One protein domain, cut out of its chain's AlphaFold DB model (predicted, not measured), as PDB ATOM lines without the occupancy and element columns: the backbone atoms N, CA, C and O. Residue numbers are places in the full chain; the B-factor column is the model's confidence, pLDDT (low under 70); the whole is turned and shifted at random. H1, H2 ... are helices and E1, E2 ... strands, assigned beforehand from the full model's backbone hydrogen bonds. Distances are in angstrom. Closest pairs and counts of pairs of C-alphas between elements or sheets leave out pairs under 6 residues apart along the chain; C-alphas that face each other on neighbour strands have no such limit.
ATOM      1  N   ARG A 207     134.479 274.045 323.932       91.88
ATOM      2  CA  ARG A 207     135.072 273.051 324.846       91.88
ATOM      3  C   ARG A 207     136.473 273.478 325.268       91.88
ATOM      4  O   ARG A 207     136.803 273.465 326.448       91.88
ATOM      5  N   LYS A 208     137.280 273.962 324.315       92.31
ATOM      6  CA  LYS A 208     138.629 274.501 324.584       92.31
ATOM      7  C   LYS A 208     138.602 275.794 325.400       92.31
ATOM      8  O   LYS A 208     139.629 276.196 325.934       92.31
ATOM      9  N   ARG A 209     137.442 276.446 325.478       90.62
ATOM     10  CA  ARG A 209     137.201 277.647 326.288       90.62
ATOM     11  C   ARG A 209     136.522 277.340 327.626       90.62
ATOM     12  O   ARG A 209     136.180 278.271 328.344       90.62
ATOM     13  N   GLY A 210     136.335 276.060 327.958       90.56
ATOM     14  CA  GLY A 210     135.730 275.627 329.216       90.56
ATOM     15  C   GLY A 210     134.241 275.946 329.341       90.56
ATOM     16  O   GLY A 210     133.749 275.972 330.457       90.56
ATOM     17  N   ALA A 211     133.539 276.208 328.233       92.06
ATOM     18  CA  ALA A 211     132.120 276.588 328.199       92.06
ATOM     19  C   ALA A 211     131.202 275.450 327.728       92.06
ATOM     20  O   ALA A 211     130.162 275.698 327.127       92.06
ATOM     21  N   VAL A 212     131.625 274.200 327.934       91.75
ATOM     22  CA  VAL A 212     130.867 272.997 327.567       91.75
ATOM     23  C   VAL A 212     131.099 271.939 328.642       91.75
ATOM     24  O   VAL A 212     132.249 271.628 328.961       91.75
ATOM     25  N   THR A 213     130.015 271.412 329.204       88.56
ATOM     26  CA  THR A 213     130.015 270.303 330.167       88.56
ATOM     27  C   THR A 213     130.353 268.966 329.483       88.56
ATOM     28  O   THR A 213     130.430 268.892 328.252       88.56
ATOM     29  N   PRO A 214     130.625 267.883 330.238       91.88
ATOM     30  CA  PRO A 214     130.725 266.548 329.652       91.88
ATOM     31  C   PRO A 214     129.465 266.177 328.863       91.88
ATOM     32  O   PRO A 214     128.367 266.617 329.189       91.88
ATOM     33  N   ILE A 215     129.625 265.335 327.841       84.88
ATOM     34  CA  ILE A 215     128.497 264.845 327.039       84.88
ATOM     35  C   ILE A 215     127.511 264.115 327.957       84.88
ATOM     36  O   ILE A 215     127.904 263.203 328.688       84.88
ATOM     37  N   LYS A 216     126.238 264.510 327.894       82.69
ATOM     38  CA  LYS A 216     125.132 263.894 328.634       82.69
ATOM     39  C   LYS A 216     124.316 262.966 327.722       82.69
ATOM     40  O   LYS A 216     124.408 263.060 326.499       82.69
ATOM     41  N   ASN A 217     123.532 262.063 328.314       81.88
ATOM     42  CA  ASN A 217     122.736 261.062 327.597       81.88
ATOM     43  C   ASN A 217     121.240 261.240 327.901       81.88
ATOM     44  O   ASN A 217     120.837 261.096 329.052       81.88
ATOM     45  N   GLN A 218     120.438 261.511 326.866       73.94
ATOM     46  CA  GLN A 218     118.981 261.682 326.962       73.94
ATOM     47  C   GLN A 218     118.187 260.365 327.057       73.94
ATOM     48  O   GLN A 218     116.964 260.375 327.177       73.94
ATOM     49  N   ALA A 219     118.870 259.219 326.993       83.56
ATOM     50  CA  ALA A 219     118.255 257.898 326.949       83.56
ATOM     51  C   ALA A 219     117.198 257.799 325.825       83.56
ATOM     52  O   ALA A 219     117.430 258.275 324.716       83.56
ATOM     53  N   GLN A 220     116.061 257.154 326.090       76.56
ATOM     54  CA  GLN A 220     114.958 256.990 325.132       76.56
ATOM     55  C   GLN A 220     113.909 258.114 325.221       76.56
ATOM     56  O   GLN A 220     112.890 258.055 324.544       76.56
ATOM     57  N   CYS A 221     114.145 259.137 326.045       71.44
ATOM     58  CA  CYS A 221     113.230 260.260 326.224       71.44
ATOM     59  C   CYS A 221     113.395 261.272 325.075       71.44
ATOM     60  O   CYS A 221     114.511 261.700 324.761       71.44
ATOM     61  N   GLY A 222     112.288 261.700 324.460       76.75
ATOM     62  CA  GLY A 222     112.238 262.688 323.373       76.75
ATOM     63  C   GLY A 222     112.471 264.133 323.830       76.75
ATOM     64  O   GLY A 222     111.877 265.070 323.304       76.75
ATOM     65  N   ASN A 223     113.347 264.351 324.811       81.62
ATOM     66  CA  ASN A 223     113.571 265.647 325.448       81.62
ATOM     67  C   ASN A 223     114.821 266.392 324.944       81.62
ATOM     68  O   ASN A 223     115.410 267.195 325.670       81.62
ATOM     69  N   CYS A 224     115.238 266.156 323.696       83.31
ATOM     70  CA  CYS A 224     116.393 266.838 323.099       83.31
ATOM     71  C   CYS A 224     116.265 268.374 323.152       83.31
ATOM     72  O   CYS A 224     117.268 269.072 323.285       83.31
ATOM     73  N   TRP A 225     115.036 268.897 323.125       84.69
ATOM     74  CA  TRP A 225     114.715 270.311 323.324       84.69
ATOM     75  C   TRP A 225     115.235 270.855 324.667       84.69
ATOM     76  O   TRP A 225     115.799 271.948 324.708       84.69
ATOM     77  N   ALA A 226     115.133 270.071 325.746       86.31
ATOM     78  CA  ALA A 226     115.639 270.429 327.067       86.31
ATOM     79  C   ALA A 226     117.174 270.397 327.096       86.31
ATOM     80  O   ALA A 226     117.799 271.360 327.535       86.31
ATOM     81  N   PHE A 227     117.789 269.342 326.548       89.88
ATOM     82  CA  PHE A 227     119.252 269.223 326.450       89.88
ATOM     83  C   PHE A 227     119.882 270.367 325.649       89.88
ATOM     84  O   PHE A 227     120.883 270.947 326.072       89.88
ATOM     85  N   LEU A 228     119.291 270.730 324.507       86.94
ATOM     86  CA  LEU A 228     119.774 271.830 323.672       86.94
ATOM     87  C   LEU A 228     119.699 273.177 324.400       86.94
ATOM     88  O   LEU A 228     120.635 273.974 324.297       86.94
ATOM     89  N   THR A 229     118.613 273.433 325.129       87.00
ATOM     90  CA  THR A 229     118.442 274.657 325.925       87.00
ATOM     91  C   THR A 229     119.434 274.716 327.085       87.00
ATOM     92  O   THR A 229     120.095 275.739 327.289       87.00
ATOM     93  N   ILE A 230     119.581 273.616 327.828       95.12
ATOM     94  CA  ILE A 230     120.495 273.538 328.967       95.12
ATOM     95  C   ILE A 230     121.940 273.730 328.521       95.12
ATOM     96  O   ILE A 230     122.624 274.577 329.085       95.12
ATOM     97  N   ALA A 231     122.391 273.056 327.461       92.69
ATOM     98  CA  ALA A 231     123.764 273.193 326.974       92.69
ATOM     99  C   ALA A 231     124.115 274.643 326.576       92.69
ATOM    100  O   ALA A 231     125.211 275.125 326.874       92.69
ATOM    101  N   ALA A 232     123.190 275.369 325.936       89.69
ATOM    102  CA  ALA A 232     123.400 276.785 325.627       89.69
ATOM    103  C   ALA A 232     123.412 277.658 326.892       89.69
ATOM    104  O   ALA A 232     124.258 278.549 327.008       89.69
ATOM    105  N   THR A 233     122.529 277.367 327.852       93.12
ATOM    106  CA  THR A 233     122.432 278.070 329.144       93.12
ATOM    107  C   THR A 233     123.699 277.890 329.986       93.12
ATOM    108  O   THR A 233     124.253 278.867 330.488       93.12
ATOM    109  N   GLU A 234     124.213 276.663 330.095       94.12
ATOM    110  CA  GLU A 234     125.488 276.345 330.755       94.12
ATOM    111  C   GLU A 234     126.648 277.116 330.113       94.12
ATOM    112  O   GLU A 234     127.476 277.722 330.798       94.12
ATOM    113  N   GLY A 235     126.672 277.131 328.779       91.56
ATOM    114  CA  GLY A 235     127.670 277.828 327.989       91.56
ATOM    115  C   GLY A 235     127.692 279.332 328.242       91.56
ATOM    116  O   GLY A 235     128.742 279.884 328.575       91.56
ATOM    117  N   ILE A 236     126.547 280.010 328.116       92.44
ATOM    118  CA  ILE A 236     126.476 281.458 328.360       92.44
ATOM    119  C   ILE A 236     126.711 281.805 329.833       92.44
ATOM    120  O   ILE A 236     127.340 282.823 330.132       92.44
ATOM    121  N   HIS A 237     126.287 280.942 330.762       94.06
ATOM    122  CA  HIS A 237     126.576 281.119 332.180       94.06
ATOM    123  C   HIS A 237     128.089 281.120 332.428       94.06
ATOM    124  O   HIS A 237     128.604 282.080 332.998       94.06
ATOM    125  N   GLN A 238     128.830 280.144 331.886       96.31
ATOM    126  CA  GLN A 238     130.294 280.141 331.967       96.31
ATOM    127  C   GLN A 238     130.911 281.419 331.387       96.31
ATOM    128  O   GLN A 238     131.856 281.963 331.957       96.31
ATOM    129  N   LEU A 239     130.419 281.907 330.246       92.50
ATOM    130  CA  LEU A 239     130.987 283.095 329.599       92.50
ATOM    131  C   LEU A 239     130.742 284.385 330.382       92.50
ATOM    132  O   LEU A 239     131.545 285.313 330.294       92.50
ATOM    133  N   THR A 240     129.650 284.448 331.139       94.81
ATOM    134  CA  THR A 240     129.255 285.640 331.896       94.81
ATOM    135  C   THR A 240     129.788 285.636 333.326       94.81
ATOM    136  O   THR A 240     130.164 286.692 333.833       94.81
ATOM    137  N   THR A 241     129.862 284.472 333.976       95.44
ATOM    138  CA  THR A 241     130.264 284.346 335.389       95.44
ATOM    139  C   THR A 241     131.664 283.769 335.579       95.44
ATOM    140  O   THR A 241     132.258 283.931 336.646       95.44
ATOM    141  N   GLY A 242     132.203 283.092 334.561       95.56
ATOM    142  CA  GLY A 242     133.442 282.323 334.650       95.56
ATOM    143  C   GLY A 242     133.298 280.976 335.367       95.56
ATOM    144  O   GLY A 242     134.322 280.336 335.619       95.56
ATOM    145  N   GLN A 243     132.074 280.552 335.713       95.19
ATOM    146  CA  GLN A 243     131.804 279.275 336.384       95.19
ATOM    147  C   GLN A 243     130.977 278.324 335.515       95.19
ATOM    148  O   GLN A 243     129.865 278.648 335.106       95.19
ATOM    149  N   LEU A 244     131.524 277.135 335.242       95.38
ATOM    150  CA  LEU A 244     130.859 276.123 334.435       95.38
ATOM    151  C   LEU A 244     130.113 275.215 335.398       95.38
ATOM    152  O   LEU A 244     130.729 274.493 336.183       95.38
ATOM    153  N   ILE A 245     128.790 275.269 335.336       95.25
ATOM    154  CA  ILE A 245     127.901 274.518 336.214       95.25
ATOM    155  C   ILE A 245     127.062 273.598 335.341       95.25
ATOM    156  O   ILE A 245     126.539 274.037 334.324       95.25
ATOM    157  N   SER A 246     126.932 272.334 335.743       97.25
ATOM    158  CA  SER A 246     125.983 271.414 335.118       97.25
ATOM    159  C   SER A 246     124.575 271.737 335.610       97.25
ATOM    160  O   SER A 246     124.322 271.713 336.819       97.25
ATOM    161  N   LEU A 247     123.671 272.032 334.687       96.31
ATOM    162  CA  LEU A 247     122.274 272.369 334.951       96.31
ATOM    163  C   LEU A 247     121.355 271.188 334.585       96.31
ATOM    164  O   LEU A 247     121.772 270.329 333.803       96.31
ATOM    165  N   PRO A 248     120.143 271.122 335.162       96.31
ATOM    166  CA  PRO A 248     119.271 269.967 335.048       96.31
ATOM    167  C   PRO A 248     118.299 270.048 333.878       96.31
ATOM    168  O   PRO A 248     117.376 270.861 333.867       96.31
ATOM    169  N   GLU A 249     118.413 269.109 332.941       95.88
ATOM    170  CA  GLU A 249     117.402 268.917 331.897       95.88
ATOM    171  C   GLU A 249     116.060 268.462 332.476       95.88
ATOM    172  O   GLU A 249     115.001 268.818 331.962       95.88
ATOM    173  N   GLN A 250     116.087 267.699 333.574       95.44
ATOM    174  CA  GLN A 250     114.882 267.128 334.179       95.44
ATOM    175  C   GLN A 250     113.912 268.185 334.705       95.44
ATOM    176  O   GLN A 250     112.711 267.942 334.738       95.44
ATOM    177  N   VAL A 251     114.407 269.354 335.114       94.81
ATOM    178  CA  VAL A 251     113.537 270.448 335.559       94.81
ATOM    179  C   VAL A 251     112.654 270.897 334.405       94.81
ATOM    180  O   VAL A 251     111.450 271.030 334.580       94.81
ATOM    181  N   LEU A 252     113.209 271.044 333.206       92.19
ATOM    182  CA  LEU A 252     112.417 271.415 332.035       92.19
ATOM    183  C   LEU A 252     111.381 270.327 331.715       92.19
ATOM    184  O   LEU A 252     110.202 270.637 331.590       92.19
ATOM    185  N   VAL A 253     111.790 269.052 331.720       90.44
ATOM    186  CA  VAL A 253     110.884 267.904 331.506       90.44
ATOM    187  C   VAL A 253     109.736 267.872 332.522       90.44
ATOM    188  O   VAL A 253     108.588 267.637 332.158       90.44
ATOM    189  N   ASP A 254     110.024 268.108 333.803       91.56
ATOM    190  CA  ASP A 254     109.046 267.965 334.883       91.56
ATOM    191  C   ASP A 254     108.123 269.186 335.038       91.56
ATOM    192  O   ASP A 254     107.008 269.038 335.557       91.56
ATOM    193  N   CYS A 255     108.579 270.382 334.648       86.12
ATOM    194  CA  CYS A 255     107.966 271.658 335.044       86.12
ATOM    195  C   CYS A 255     107.389 272.457 333.887       86.12
ATOM    196  O   CYS A 255     106.381 273.141 334.083       86.12
ATOM    197  N   ASP A 256     108.014 272.391 332.712       77.81
ATOM    198  CA  ASP A 256     107.539 273.082 331.518       77.81
ATOM    199  C   ASP A 256     106.419 272.260 330.873       77.81
ATOM    200  O   ASP A 256     106.565 271.638 329.827       77.81
ATOM    201  N   LYS A 257     105.300 272.148 331.595       66.31
ATOM    202  CA  LYS A 257     104.144 271.341 331.202       66.31
ATOM    203  C   LYS A 257     103.004 272.269 330.810       66.31
ATOM    204  O   LYS A 257     102.463 273.001 331.641       66.31
ATOM    205  N   GLY A 258     102.626 272.232 329.535       65.56
ATOM    206  CA  GLY A 258     101.522 273.024 328.993       65.56
ATOM    207  C   GLY A 258     101.481 272.974 327.472       65.56
ATOM    208  O   GLY A 258     100.553 272.403 326.903       65.56
ATOM    209  N   VAL A 259     102.494 273.566 326.837       64.31
ATOM    210  CA  VAL A 259     102.756 273.422 325.394       64.31
ATOM    211  C   VAL A 259     103.691 272.235 325.159       64.31
ATOM    212  O   VAL A 259     103.415 271.408 324.291       64.31
ATOM    213  N   ASP A 260     104.723 272.115 325.996       72.94
ATOM    214  CA  ASP A 260     105.675 271.009 325.968       72.94
ATOM    215  C   ASP A 260     105.148 269.794 326.746       72.94
ATOM    216  O   ASP A 260     104.313 269.906 327.658       72.94
ATOM    217  N   GLN A 261     105.605 268.611 326.330       79.56
ATOM    218  CA  GLN A 261     105.068 267.306 326.725       79.56
ATOM    219  C   GLN A 261     106.164 266.378 327.273       79.56
ATOM    220  O   GLN A 261     106.096 265.164 327.108       79.56
ATOM    221  N   GLY A 262     107.185 266.945 327.924       81.31
ATOM    222  CA  GLY A 262     108.235 266.168 328.584       81.31
ATOM    223  C   GLY A 262     108.988 265.265 327.605       81.31
ATOM    224  O   GLY A 262     109.693 265.761 326.717       81.31
ATOM    225  N   CYS A 263     108.851 263.947 327.774       78.88
ATOM    226  CA  CYS A 263     109.494 262.968 326.898       78.88
ATOM    227  C   CYS A 263     108.822 262.812 325.529       78.88
ATOM    228  O   CYS A 263     109.447 262.257 324.629       78.88
ATOM    229  N   GLU A 264     107.615 263.341 325.333       74.44
ATOM    230  CA  GLU A 264     106.913 263.344 324.039       74.44
ATOM    231  C   GLU A 264     107.295 264.552 323.157       74.44
ATOM    232  O   GLU A 264     106.753 264.750 322.070       74.44
ATOM    233  N   GLY A 265     108.241 265.380 323.616       72.81
ATOM    234  CA  GLY A 265     108.770 266.525 322.875       72.81
ATOM    235  C   GLY A 265     108.409 267.884 323.474       72.81
ATOM    236  O   GLY A 265     107.674 267.998 324.455       72.81
ATOM    237  N   GLY A 266     108.976 268.931 322.879       77.19
ATOM    238  CA  GLY A 266     108.848 270.307 323.350       77.19
ATOM    239  C   GLY A 266     109.623 271.298 322.485       77.19
ATOM    240  O   GLY A 266     110.311 270.910 321.532       77.19
ATOM    241  N   GLU A 267     109.515 272.584 322.813       76.69
ATOM    242  CA  GLU A 267     110.152 273.680 322.089       76.69
ATOM    243  C   GLU A 267     111.184 274.420 322.952       76.69
ATOM    244  O   GLU A 267     110.952 274.786 324.098       76.69
ATOM    245  N   MET A 268     112.340 274.738 322.362       79.69
ATOM    246  CA  MET A 268     113.400 275.475 323.066       79.69
ATOM    247  C   MET A 268     112.965 276.882 323.517       79.69
ATOM    248  O   MET A 268     113.466 277.368 324.527       79.69
ATOM    249  N   GLU A 269     112.040 277.537 322.802       79.06
ATOM    250  CA  GLU A 269     111.506 278.852 323.202       79.06
ATOM    251  C   GLU A 269     110.797 278.772 324.556       79.06
ATOM    252  O   GLU A 269     111.060 279.596 325.435       79.06
ATOM    253  N   ASN A 270     109.954 277.752 324.738       82.75
ATOM    254  CA  ASN A 270     109.225 277.515 325.980       82.75
ATOM    255  C   ASN A 270     110.202 277.219 327.118       82.75
ATOM    256  O   ASN A 270     110.167 277.903 328.140       82.75
ATOM    257  N   ALA A 271     111.170 276.336 326.869       85.88
ATOM    258  CA  ALA A 271     112.200 275.976 327.834       85.88
ATOM    259  C   ALA A 271     112.993 277.186 328.352       85.88
ATOM    260  O   ALA A 271     113.223 277.346 329.551       85.88
ATOM    261  N   VAL A 272     113.418 278.069 327.445       84.38
ATOM    262  CA  VAL A 272     114.156 279.281 327.814       84.38
ATOM    263  C   VAL A 272     113.247 280.267 328.550       84.38
ATOM    264  O   VAL A 272     113.647 280.843 329.567       84.38
ATOM    265  N   MET A 273     112.005 280.435 328.090       88.25
ATOM    266  CA  MET A 273     111.006 281.252 328.780       88.25
ATOM    267  C   MET A 273     110.710 280.732 330.187       88.25
ATOM    268  O   MET A 273     110.556 281.542 331.102       88.25
ATOM    269  N   PHE A 274     110.669 279.414 330.386       91.44
ATOM    270  CA  PHE A 274     110.521 278.802 331.697       91.44
ATOM    271  C   PHE A 274     111.652 279.249 332.627       91.44
ATOM    272  O   PHE A 274     111.361 279.764 333.702       91.44
ATOM    273  N   ILE A 275     112.921 279.152 332.209       92.31
ATOM    274  CA  ILE A 275     114.068 279.551 333.049       92.31
ATOM    275  C   ILE A 275     113.994 281.042 333.418       92.31
ATOM    276  O   ILE A 275     114.230 281.414 334.571       92.31
ATOM    277  N   ILE A 276     113.630 281.901 332.460       90.75
ATOM    278  CA  ILE A 276     113.487 283.349 332.683       90.75
ATOM    279  C   ILE A 276     112.362 283.637 333.689       90.75
ATOM    280  O   ILE A 276     112.558 284.394 334.645       90.75
ATOM    281  N   ASN A 277     111.194 283.018 333.500       91.94
ATOM    282  CA  ASN A 277     110.017 283.204 334.353       91.94
ATOM    283  C   ASN A 277     110.192 282.581 335.741       91.94
ATOM    284  O   ASN A 277     109.652 283.093 336.718       91.94
ATOM    285  N   ASN A 278     110.963 281.498 335.835       92.38
ATOM    286  CA  ASN A 278     111.350 280.873 337.093       92.38
ATOM    287  C   ASN A 278     112.446 281.674 337.822       92.38
ATOM    288  O   ASN A 278     112.760 281.383 338.969       92.38
ATOM    289  N   HIS A 279     112.995 282.726 337.199       93.06
ATOM    290  CA  HIS A 279     114.079 283.556 337.736       93.06
ATOM    291  C   HIS A 279     115.364 282.768 338.030       93.06
ATOM    292  O   HIS A 279     116.118 283.093 338.956       93.06
ATOM    293  N   GLY A 280     115.613 281.738 337.228       93.31
ATOM    294  CA  GLY A 280     116.765 280.865 337.338       93.31
ATOM    295  C   GLY A 280     116.406 279.393 337.222       93.31
ATOM    296  O   GLY A 280     115.255 279.024 336.995       93.31
ATOM    297  N   ILE A 281     117.435 278.567 337.348       96.00
ATOM    298  CA  ILE A 281     117.322 277.114 337.327       96.00
ATOM    299  C   ILE A 281     118.299 276.498 338.328       96.00
ATOM    300  O   ILE A 281     119.395 277.037 338.525       96.00
ATOM    301  N   ALA A 282     117.922 275.404 338.990       96.88
ATOM    302  CA  ALA A 282     118.793 274.670 339.908       96.88
ATOM    303  C   ALA A 282     120.003 274.030 339.204       96.88
ATOM    304  O   ALA A 282     120.224 274.195 338.007       96.88
ATOM    305  N   SER A 283     120.831 273.312 339.966       97.38
ATOM    306  CA  SER A 283     121.940 272.518 339.420       97.38
ATOM    307  C   SER A 283     121.532 271.061 339.193       97.38
ATOM    308  O   SER A 283     120.668 270.546 339.907       97.38
ATOM    309  N   GLU A 284     122.222 270.375 338.278       96.62
ATOM    310  CA  GLU A 284     122.069 268.928 338.036       96.62
ATOM    311  C   GLU A 284     122.249 268.115 339.327       96.62
ATOM    312  O   GLU A 284     121.523 267.160 339.588       96.62
ATOM    313  N   ALA A 285     123.162 268.536 340.206       96.25
ATOM    314  CA  ALA A 285     123.381 267.872 341.489       96.25
ATOM    315  C   ALA A 285     122.153 267.945 342.419       96.25
ATOM    316  O   ALA A 285     121.913 267.026 343.205       96.25
ATOM    317  N   THR A 286     121.370 269.025 342.342       96.06
ATOM    318  CA  THR A 286     120.168 269.222 343.166       96.06
ATOM    319  C   THR A 286     118.941 268.548 342.547       96.06
ATOM    320  O   THR A 286     118.099 268.003 343.273       96.06
ATOM    321  N   TYR A 287     118.851 268.541 341.213       96.19
ATOM    322  CA  TYR A 287     117.736 267.975 340.456       96.19
ATOM    323  C   TYR A 287     118.226 266.999 339.363       96.19
ATOM    324  O   TYR A 287     118.193 267.340 338.186       96.19
ATOM    325  N   PRO A 288     118.647 265.771 339.728       95.94
ATOM    326  CA  PRO A 288     119.277 264.853 338.779       95.94
ATOM    327  C   PRO A 288     118.352 264.368 337.662       95.94
ATOM    328  O   PRO A 288     117.153 264.149 337.892       95.94
ATOM    329  N   TYR A 289     118.949 264.109 336.500       93.62
ATOM    330  CA  TYR A 289     118.283 263.530 335.341       93.62
ATOM    331  C   TYR A 289     117.785 262.099 335.567       93.62
ATOM    332  O   TYR A 289     118.444 261.281 336.212       93.62
ATOM    333  N   LYS A 290     116.596 261.796 335.031       92.19
ATOM    334  CA  LYS A 290     115.939 260.484 335.147       92.19
ATOM    335  C   LYS A 290     115.617 259.834 333.808       92.19
ATOM    336  O   LYS A 290     115.425 258.626 333.786       92.19
ATOM    337  N   GLY A 291     115.551 260.604 332.723       85.31
ATOM    338  CA  GLY A 291     115.204 260.057 331.408       85.31
ATOM    339  C   GLY A 291     113.750 259.632 331.261       85.31
ATOM    340  O   GLY A 291     113.461 258.801 330.408       85.31
ATOM    341  N   ASP A 292     112.857 260.174 332.086       85.00
ATOM    342  CA  ASP A 292     111.426 259.883 332.058       85.00
ATOM    343  C   ASP A 292     110.640 261.076 332.620       85.00
ATOM    344  O   ASP A 292     111.202 261.928 333.321       85.00
ATOM    345  N   ASP A 293     109.344 261.126 332.340       85.00
ATOM    346  CA  ASP A 293     108.436 262.129 332.869       85.00
ATOM    347  C   ASP A 293     108.302 262.028 334.391       85.00
ATOM    348  O   ASP A 293     107.911 261.011 334.967       85.00
ATOM    349  N   GLY A 294     108.583 263.134 335.074       88.56
ATOM    350  CA  GLY A 294     108.433 263.254 336.512       88.56
ATOM    351  C   GLY A 294     107.352 264.241 336.934       88.56
ATOM    352  O   GLY A 294     106.685 264.919 336.144       88.56
ATOM    353  N   THR A 295     107.180 264.313 338.253       91.19
ATOM    354  CA  THR A 295     106.421 265.376 338.913       91.19
ATOM    355  C   THR A 295     107.381 266.468 339.358       91.19
ATOM    356  O   THR A 295     108.376 266.166 340.024       91.19
ATOM    357  N   PHE A 296     107.035 267.726 339.074       92.00
ATOM    358  CA  PHE A 296     107.819 268.877 339.506       92.00
ATOM    359  C   PHE A 296     108.075 268.876 341.017       92.00
ATOM    360  O   PHE A 296     107.155 268.970 341.838       92.00
ATOM    361  N   ASN A 297     109.354 268.843 341.385       92.56
ATOM    362  CA  ASN A 297     109.803 268.987 342.756       92.56
ATOM    363  C   ASN A 297     110.292 270.416 343.061       92.56
ATOM    364  O   ASN A 297     111.475 270.734 342.938       92.56
ATOM    365  N   LYS A 298     109.379 271.260 343.559       91.38
ATOM    366  CA  LYS A 298     109.669 272.656 343.938       91.38
ATOM    367  C   LYS A 298     110.791 272.813 344.963       91.38
ATOM    368  O   LYS A 298     111.494 273.812 344.928       91.38
ATOM    369  N   SER A 299     110.945 271.877 345.904       93.06
ATOM    370  CA  SER A 299     111.971 272.021 346.943       93.06
ATOM    371  C   SER A 299     113.372 271.758 346.404       93.06
ATOM    372  O   SER A 299     114.311 272.418 346.840       93.06
ATOM    373  N   LYS A 300     113.510 270.849 345.431       92.94
ATOM    374  CA  LYS A 300     114.768 270.655 344.699       92.94
ATOM    375  C   LYS A 300     115.092 271.840 343.795       92.94
ATOM    376  O   LYS A 300     116.257 272.198 343.676       92.94
ATOM    377  N   GLU A 301     114.073 272.465 343.218       93.94
ATOM    378  CA  GLU A 301     114.266 273.608 342.324       93.94
ATOM    379  C   GLU A 301     114.497 274.942 343.048       93.94
ATOM    380  O   GLU A 301     115.025 275.880 342.470       93.94
ATOM    381  N   ALA A 302     114.181 275.032 344.342       89.56
ATOM    382  CA  ALA A 302     114.200 276.289 345.093       89.56
ATOM    383  C   ALA A 302     115.570 277.001 345.181       89.56
ATOM    384  O   ALA A 302     115.619 278.162 345.586       89.56
ATOM    385  N   SER A 303     116.677 276.324 344.862       92.19
ATOM    386  CA  SER A 303     118.032 276.887 344.919       92.19
ATOM    387  C   SER A 303     118.628 277.010 343.519       92.19
ATOM    388  O   SER A 303     119.310 276.094 343.053       92.19
ATOM    389  N   HIS A 304     118.415 278.159 342.873       94.62
ATOM    390  CA  HIS A 304     118.924 278.412 341.526       94.62
ATOM    391  C   HIS A 304     120.455 278.529 341.499       94.62
ATOM    392  O   HIS A 304     121.058 279.251 342.292       94.62
ATOM    393  N   ALA A 305     121.070 277.821 340.555       95.44
ATOM    394  CA  ALA A 305     122.501 277.817 340.290       95.44
ATOM    395  C   ALA A 305     122.880 278.708 339.095       95.44
ATOM    396  O   ALA A 305     123.984 279.246 339.064       95.44
ATOM    397  N   ALA A 306     121.967 278.900 338.140       94.25
ATOM    398  CA  ALA A 306     122.162 279.788 336.998       94.25
ATOM    399  C   ALA A 306     120.909 280.621 336.715       94.25
ATOM    400  O   ALA A 306     119.794 280.234 337.061       94.25
ATOM    401  N   ILE A 307     121.111 281.780 336.087       92.94
ATOM    402  CA  ILE A 307     120.055 282.718 335.701       92.94
ATOM    403  C   ILE A 307     120.349 283.200 334.283       92.94
ATOM    404  O   ILE A 307     121.474 283.601 333.986       92.94
ATOM    405  N   ILE A 308     119.318 283.209 333.444       89.19
ATOM    406  CA  ILE A 308     119.283 283.937 332.174       89.19
ATOM    407  C   ILE A 308     118.097 284.898 332.211       89.19
ATOM    408  O   ILE A 308     117.082 284.623 332.851       89.19
ATOM    409  N   THR A 309     118.243 286.059 331.580       90.56
ATOM    410  CA  THR A 309     117.260 287.155 331.674       90.56
ATOM    411  C   THR A 309     116.538 287.437 330.364       90.56
ATOM    412  O   THR A 309     115.581 288.205 330.344       90.56
ATOM    413  N   SER A 310     117.023 286.878 329.258       88.62
ATOM    414  CA  SER A 310     116.513 287.125 327.913       88.62
ATOM    415  C   SER A 310     116.881 285.968 326.997       88.62
ATOM    416  O   SER A 310     117.652 285.104 327.387       88.62
ATOM    417  N   TYR A 311     116.360 285.993 325.778       86.56
ATOM    418  CA  TYR A 311     116.872 285.207 324.667       86.56
ATOM    419  C   TYR A 311     116.634 285.966 323.366       86.56
ATOM    420  O   TYR A 311     115.804 286.878 323.314       86.56
ATOM    421  N   GLU A 312     117.356 285.601 322.315       85.81
ATOM    422  CA  GLU A 312     117.121 286.101 320.965       85.81
ATOM    423  C   GLU A 312     117.089 284.938 319.975       85.81
ATOM    424  O   GLU A 312     117.853 283.974 320.080       85.81
ATOM    425  N   VAL A 313     116.211 285.053 318.981       81.56
ATOM    426  CA  VAL A 313     116.171 284.129 317.848       81.56
ATOM    427  C   VAL A 313     117.189 284.601 316.820       81.56
ATOM    428  O   VAL A 313     117.131 285.735 316.342       81.56
ATOM    429  N   VAL A 314     118.133 283.735 316.471       80.06
ATOM    430  CA  VAL A 314     119.061 283.969 315.368       80.06
ATOM    431  C   VAL A 314     118.247 283.964 314.068       80.06
ATOM    432  O   VAL A 314     117.528 282.992 313.818       80.06
ATOM    433  N   PRO A 315     118.350 285.011 313.225       82.62
ATOM    434  CA  PRO A 315     117.682 285.041 311.930       82.62
ATOM    435  C   PRO A 315     117.927 283.757 311.126       82.62
ATOM    436  O   PRO A 315     119.076 283.363 310.904       82.62
ATOM    437  N   ALA A 316     116.835 283.111 310.718       77.19
ATOM    438  CA  ALA A 316     116.862 281.839 310.008       77.19
ATOM    439  C   ALA A 316     117.510 281.960 308.616       77.19
ATOM    440  O   ALA A 316     117.674 283.054 308.073       77.19
ATOM    441  N   ASP A 317     117.874 280.810 308.041       74.38
ATOM    442  CA  ASP A 317     118.372 280.673 306.664       74.38
ATOM    443  C   ASP A 317     119.627 281.507 306.326       74.38
ATOM    444  O   ASP A 317     119.892 281.824 305.164       74.38
ATOM    445  N   ASN A 318     120.440 281.852 307.332       77.62
ATOM    446  CA  ASN A 318     121.669 282.615 307.139       77.62
ATOM    447  C   ASN A 318     122.838 282.044 307.955       77.62
ATOM    448  O   ASN A 318     123.047 282.387 309.120       77.62
ATOM    449  N   GLU A 319     123.651 281.208 307.306       82.69
ATOM    450  CA  GLU A 319     124.842 280.586 307.903       82.69
ATOM    451  C   GLU A 319     125.819 281.622 308.470       82.69
ATOM    452  O   GLU A 319     126.406 281.412 309.527       82.69
ATOM    453  N   ARG A 320     125.965 282.786 307.824       84.38
ATOM    454  CA  ARG A 320     126.853 283.844 308.317       84.38
ATOM    455  C   ARG A 320     126.319 284.473 309.600       84.38
ATOM    456  O   ARG A 320     127.103 284.819 310.479       84.38
ATOM    457  N   THR A 321     125.004 284.619 309.725       83.62
ATOM    458  CA  THR A 321     124.372 285.100 310.959       83.62
ATOM    459  C   THR A 321     124.503 284.071 312.080       83.62
ATOM    460  O   THR A 321     124.872 284.438 313.197       83.62
ATOM    461  N   LEU A 322     124.343 282.782 311.770       83.50
ATOM    462  CA  LEU A 322     124.634 281.697 312.707       83.50
ATOM    463  C   LEU A 322     126.105 281.692 313.142       83.50
ATOM    464  O   LEU A 322     126.400 281.596 314.329       83.50
ATOM    465  N   GLN A 323     127.034 281.874 312.205       86.50
ATOM    466  CA  GLN A 323     128.464 281.956 312.489       86.50
ATOM    467  C   GLN A 323     128.784 283.119 313.438       86.50
ATOM    468  O   GLN A 323     129.575 282.950 314.366       86.50
ATOM    469  N   LYS A 324     128.151 284.285 313.244       88.69
ATOM    470  CA  LYS A 324     128.271 285.427 314.165       88.69
ATOM    471  C   LYS A 324     127.770 285.071 315.568       88.69
ATOM    472  O   LYS A 324     128.439 285.422 316.535       88.69
ATOM    473  N   ALA A 325     126.651 284.355 315.687       87.19
ATOM    474  CA  ALA A 325     126.129 283.892 316.976       87.19
ATOM    475  C   ALA A 325     127.108 282.928 317.671       87.19
ATOM    476  O   ALA A 325     127.569 283.192 318.782       87.19
ATOM    477  N   VAL A 326     127.502 281.862 316.966       91.25
ATOM    478  CA  VAL A 326     128.375 280.791 317.476       91.25
ATOM    479  C   VAL A 326     129.765 281.306 317.852       91.25
ATOM    480  O   VAL A 326     130.386 280.795 318.781       91.25
ATOM    481  N   ALA A 327     130.266 282.339 317.169       90.88
ATOM    482  CA  ALA A 327     131.533 282.978 317.515       90.88
ATOM    483  C   ALA A 327     131.504 283.710 318.868       90.88
ATOM    484  O   ALA A 327     132.570 283.931 319.448       90.88
ATOM    485  N   ASN A 328     130.320 284.083 319.364       90.69
ATOM    486  CA  ASN A 328     130.154 284.849 320.598       90.69
ATOM    487  C   ASN A 328     129.649 284.007 321.779       90.69
ATOM    488  O   ASN A 328     130.058 284.281 322.904       90.69
TER     489      ASN A 328
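What this domain is: This is residues 207 to 328 of the 381 residues of the protein "Vignain" of Hibiscus syriacus (UniProt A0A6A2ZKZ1). One long helix, H1, runs through the body, and two shorter helices, H2 and H3, pack on its first part. Long unnamed stretches make up much of the rest; the small helix H4 lies far out on one side of the domain, and on the opposite side the short strand E1 leads by a tight link into H5, which touches no other helix. The printed part has 122 residues, with five named helices and one named strand in the order H1, H2, H3, H4, E1, H5; under half of the residues are in named elements, and of those the class is mostly helix. The whole is compact, with a radius of gyration of the C-alphas of 14.1 A and spans of 41 by 31 by 27 A.

How they stand to each other: H1, residues 224 to 241, touches H2, residues 249 to 255, with its residues 226 to 230 alone; the closest C-alphas are those of Ala 226 and Glu 249, 5.4 A apart. The two run opposite ways at a steep tilt of 67 degrees. H1 touches H3, residues 268 to 277, with its residues 225 to 229 alone; the closest C-alphas are those of Trp 225 and Met 268, 5.3 A apart. These two run the same way at a steep tilt of 50 degrees. H2 and H3 are close but not clearly touching, with the C-alphas of Leu 252 and Ala 271 closest at 6.2 A; they are about perpendicular at 72 degrees, only just past steep. H4, residues 298 to 301, is close to H2 but not clearly touching it, with the C-alphas of Val 251 and Glu 301 closest at 7.5 A. E1, residues 312 to 314, pairs with no named strand. Its closest C-alpha pair with H5, residues 319 to 328, is that of Val 314 and Leu 322, 6.6 A apart. H5 is apart from H1, H2, H3 and H4. In H1, H2 and H3 every O i to N i+4 pair is within hydrogen-bond range; in H5 5 of 6 are, and H4 is too short for such a pair.

Where its parts are: H1 runs 25.5 A from C-alpha 224 at (116.393, 266.838, 323.099) to C-alpha 241 at (130.264, 284.346, 335.389). H2 is 10.3 A long from first to last C-alpha, H3 14.1 A and H5 14.4 A. H5 ends at C-alpha 328, at (130.154, 284.849, 320.598).

The domain as a whole: The two C-alphas farthest apart are those of Ser 299 and Arg 320, at 43.0 A. Residues 316 to 321, of which 319 to 321 belong to H5, stand free. The printed part has no cut. The links H2 to H3, of 12 residues, and H3 to H4, of 20, are long; E1 to H5 is tight. The mean pLDDT of the printed part is 87.9, and residues 257 to 259 are under 70.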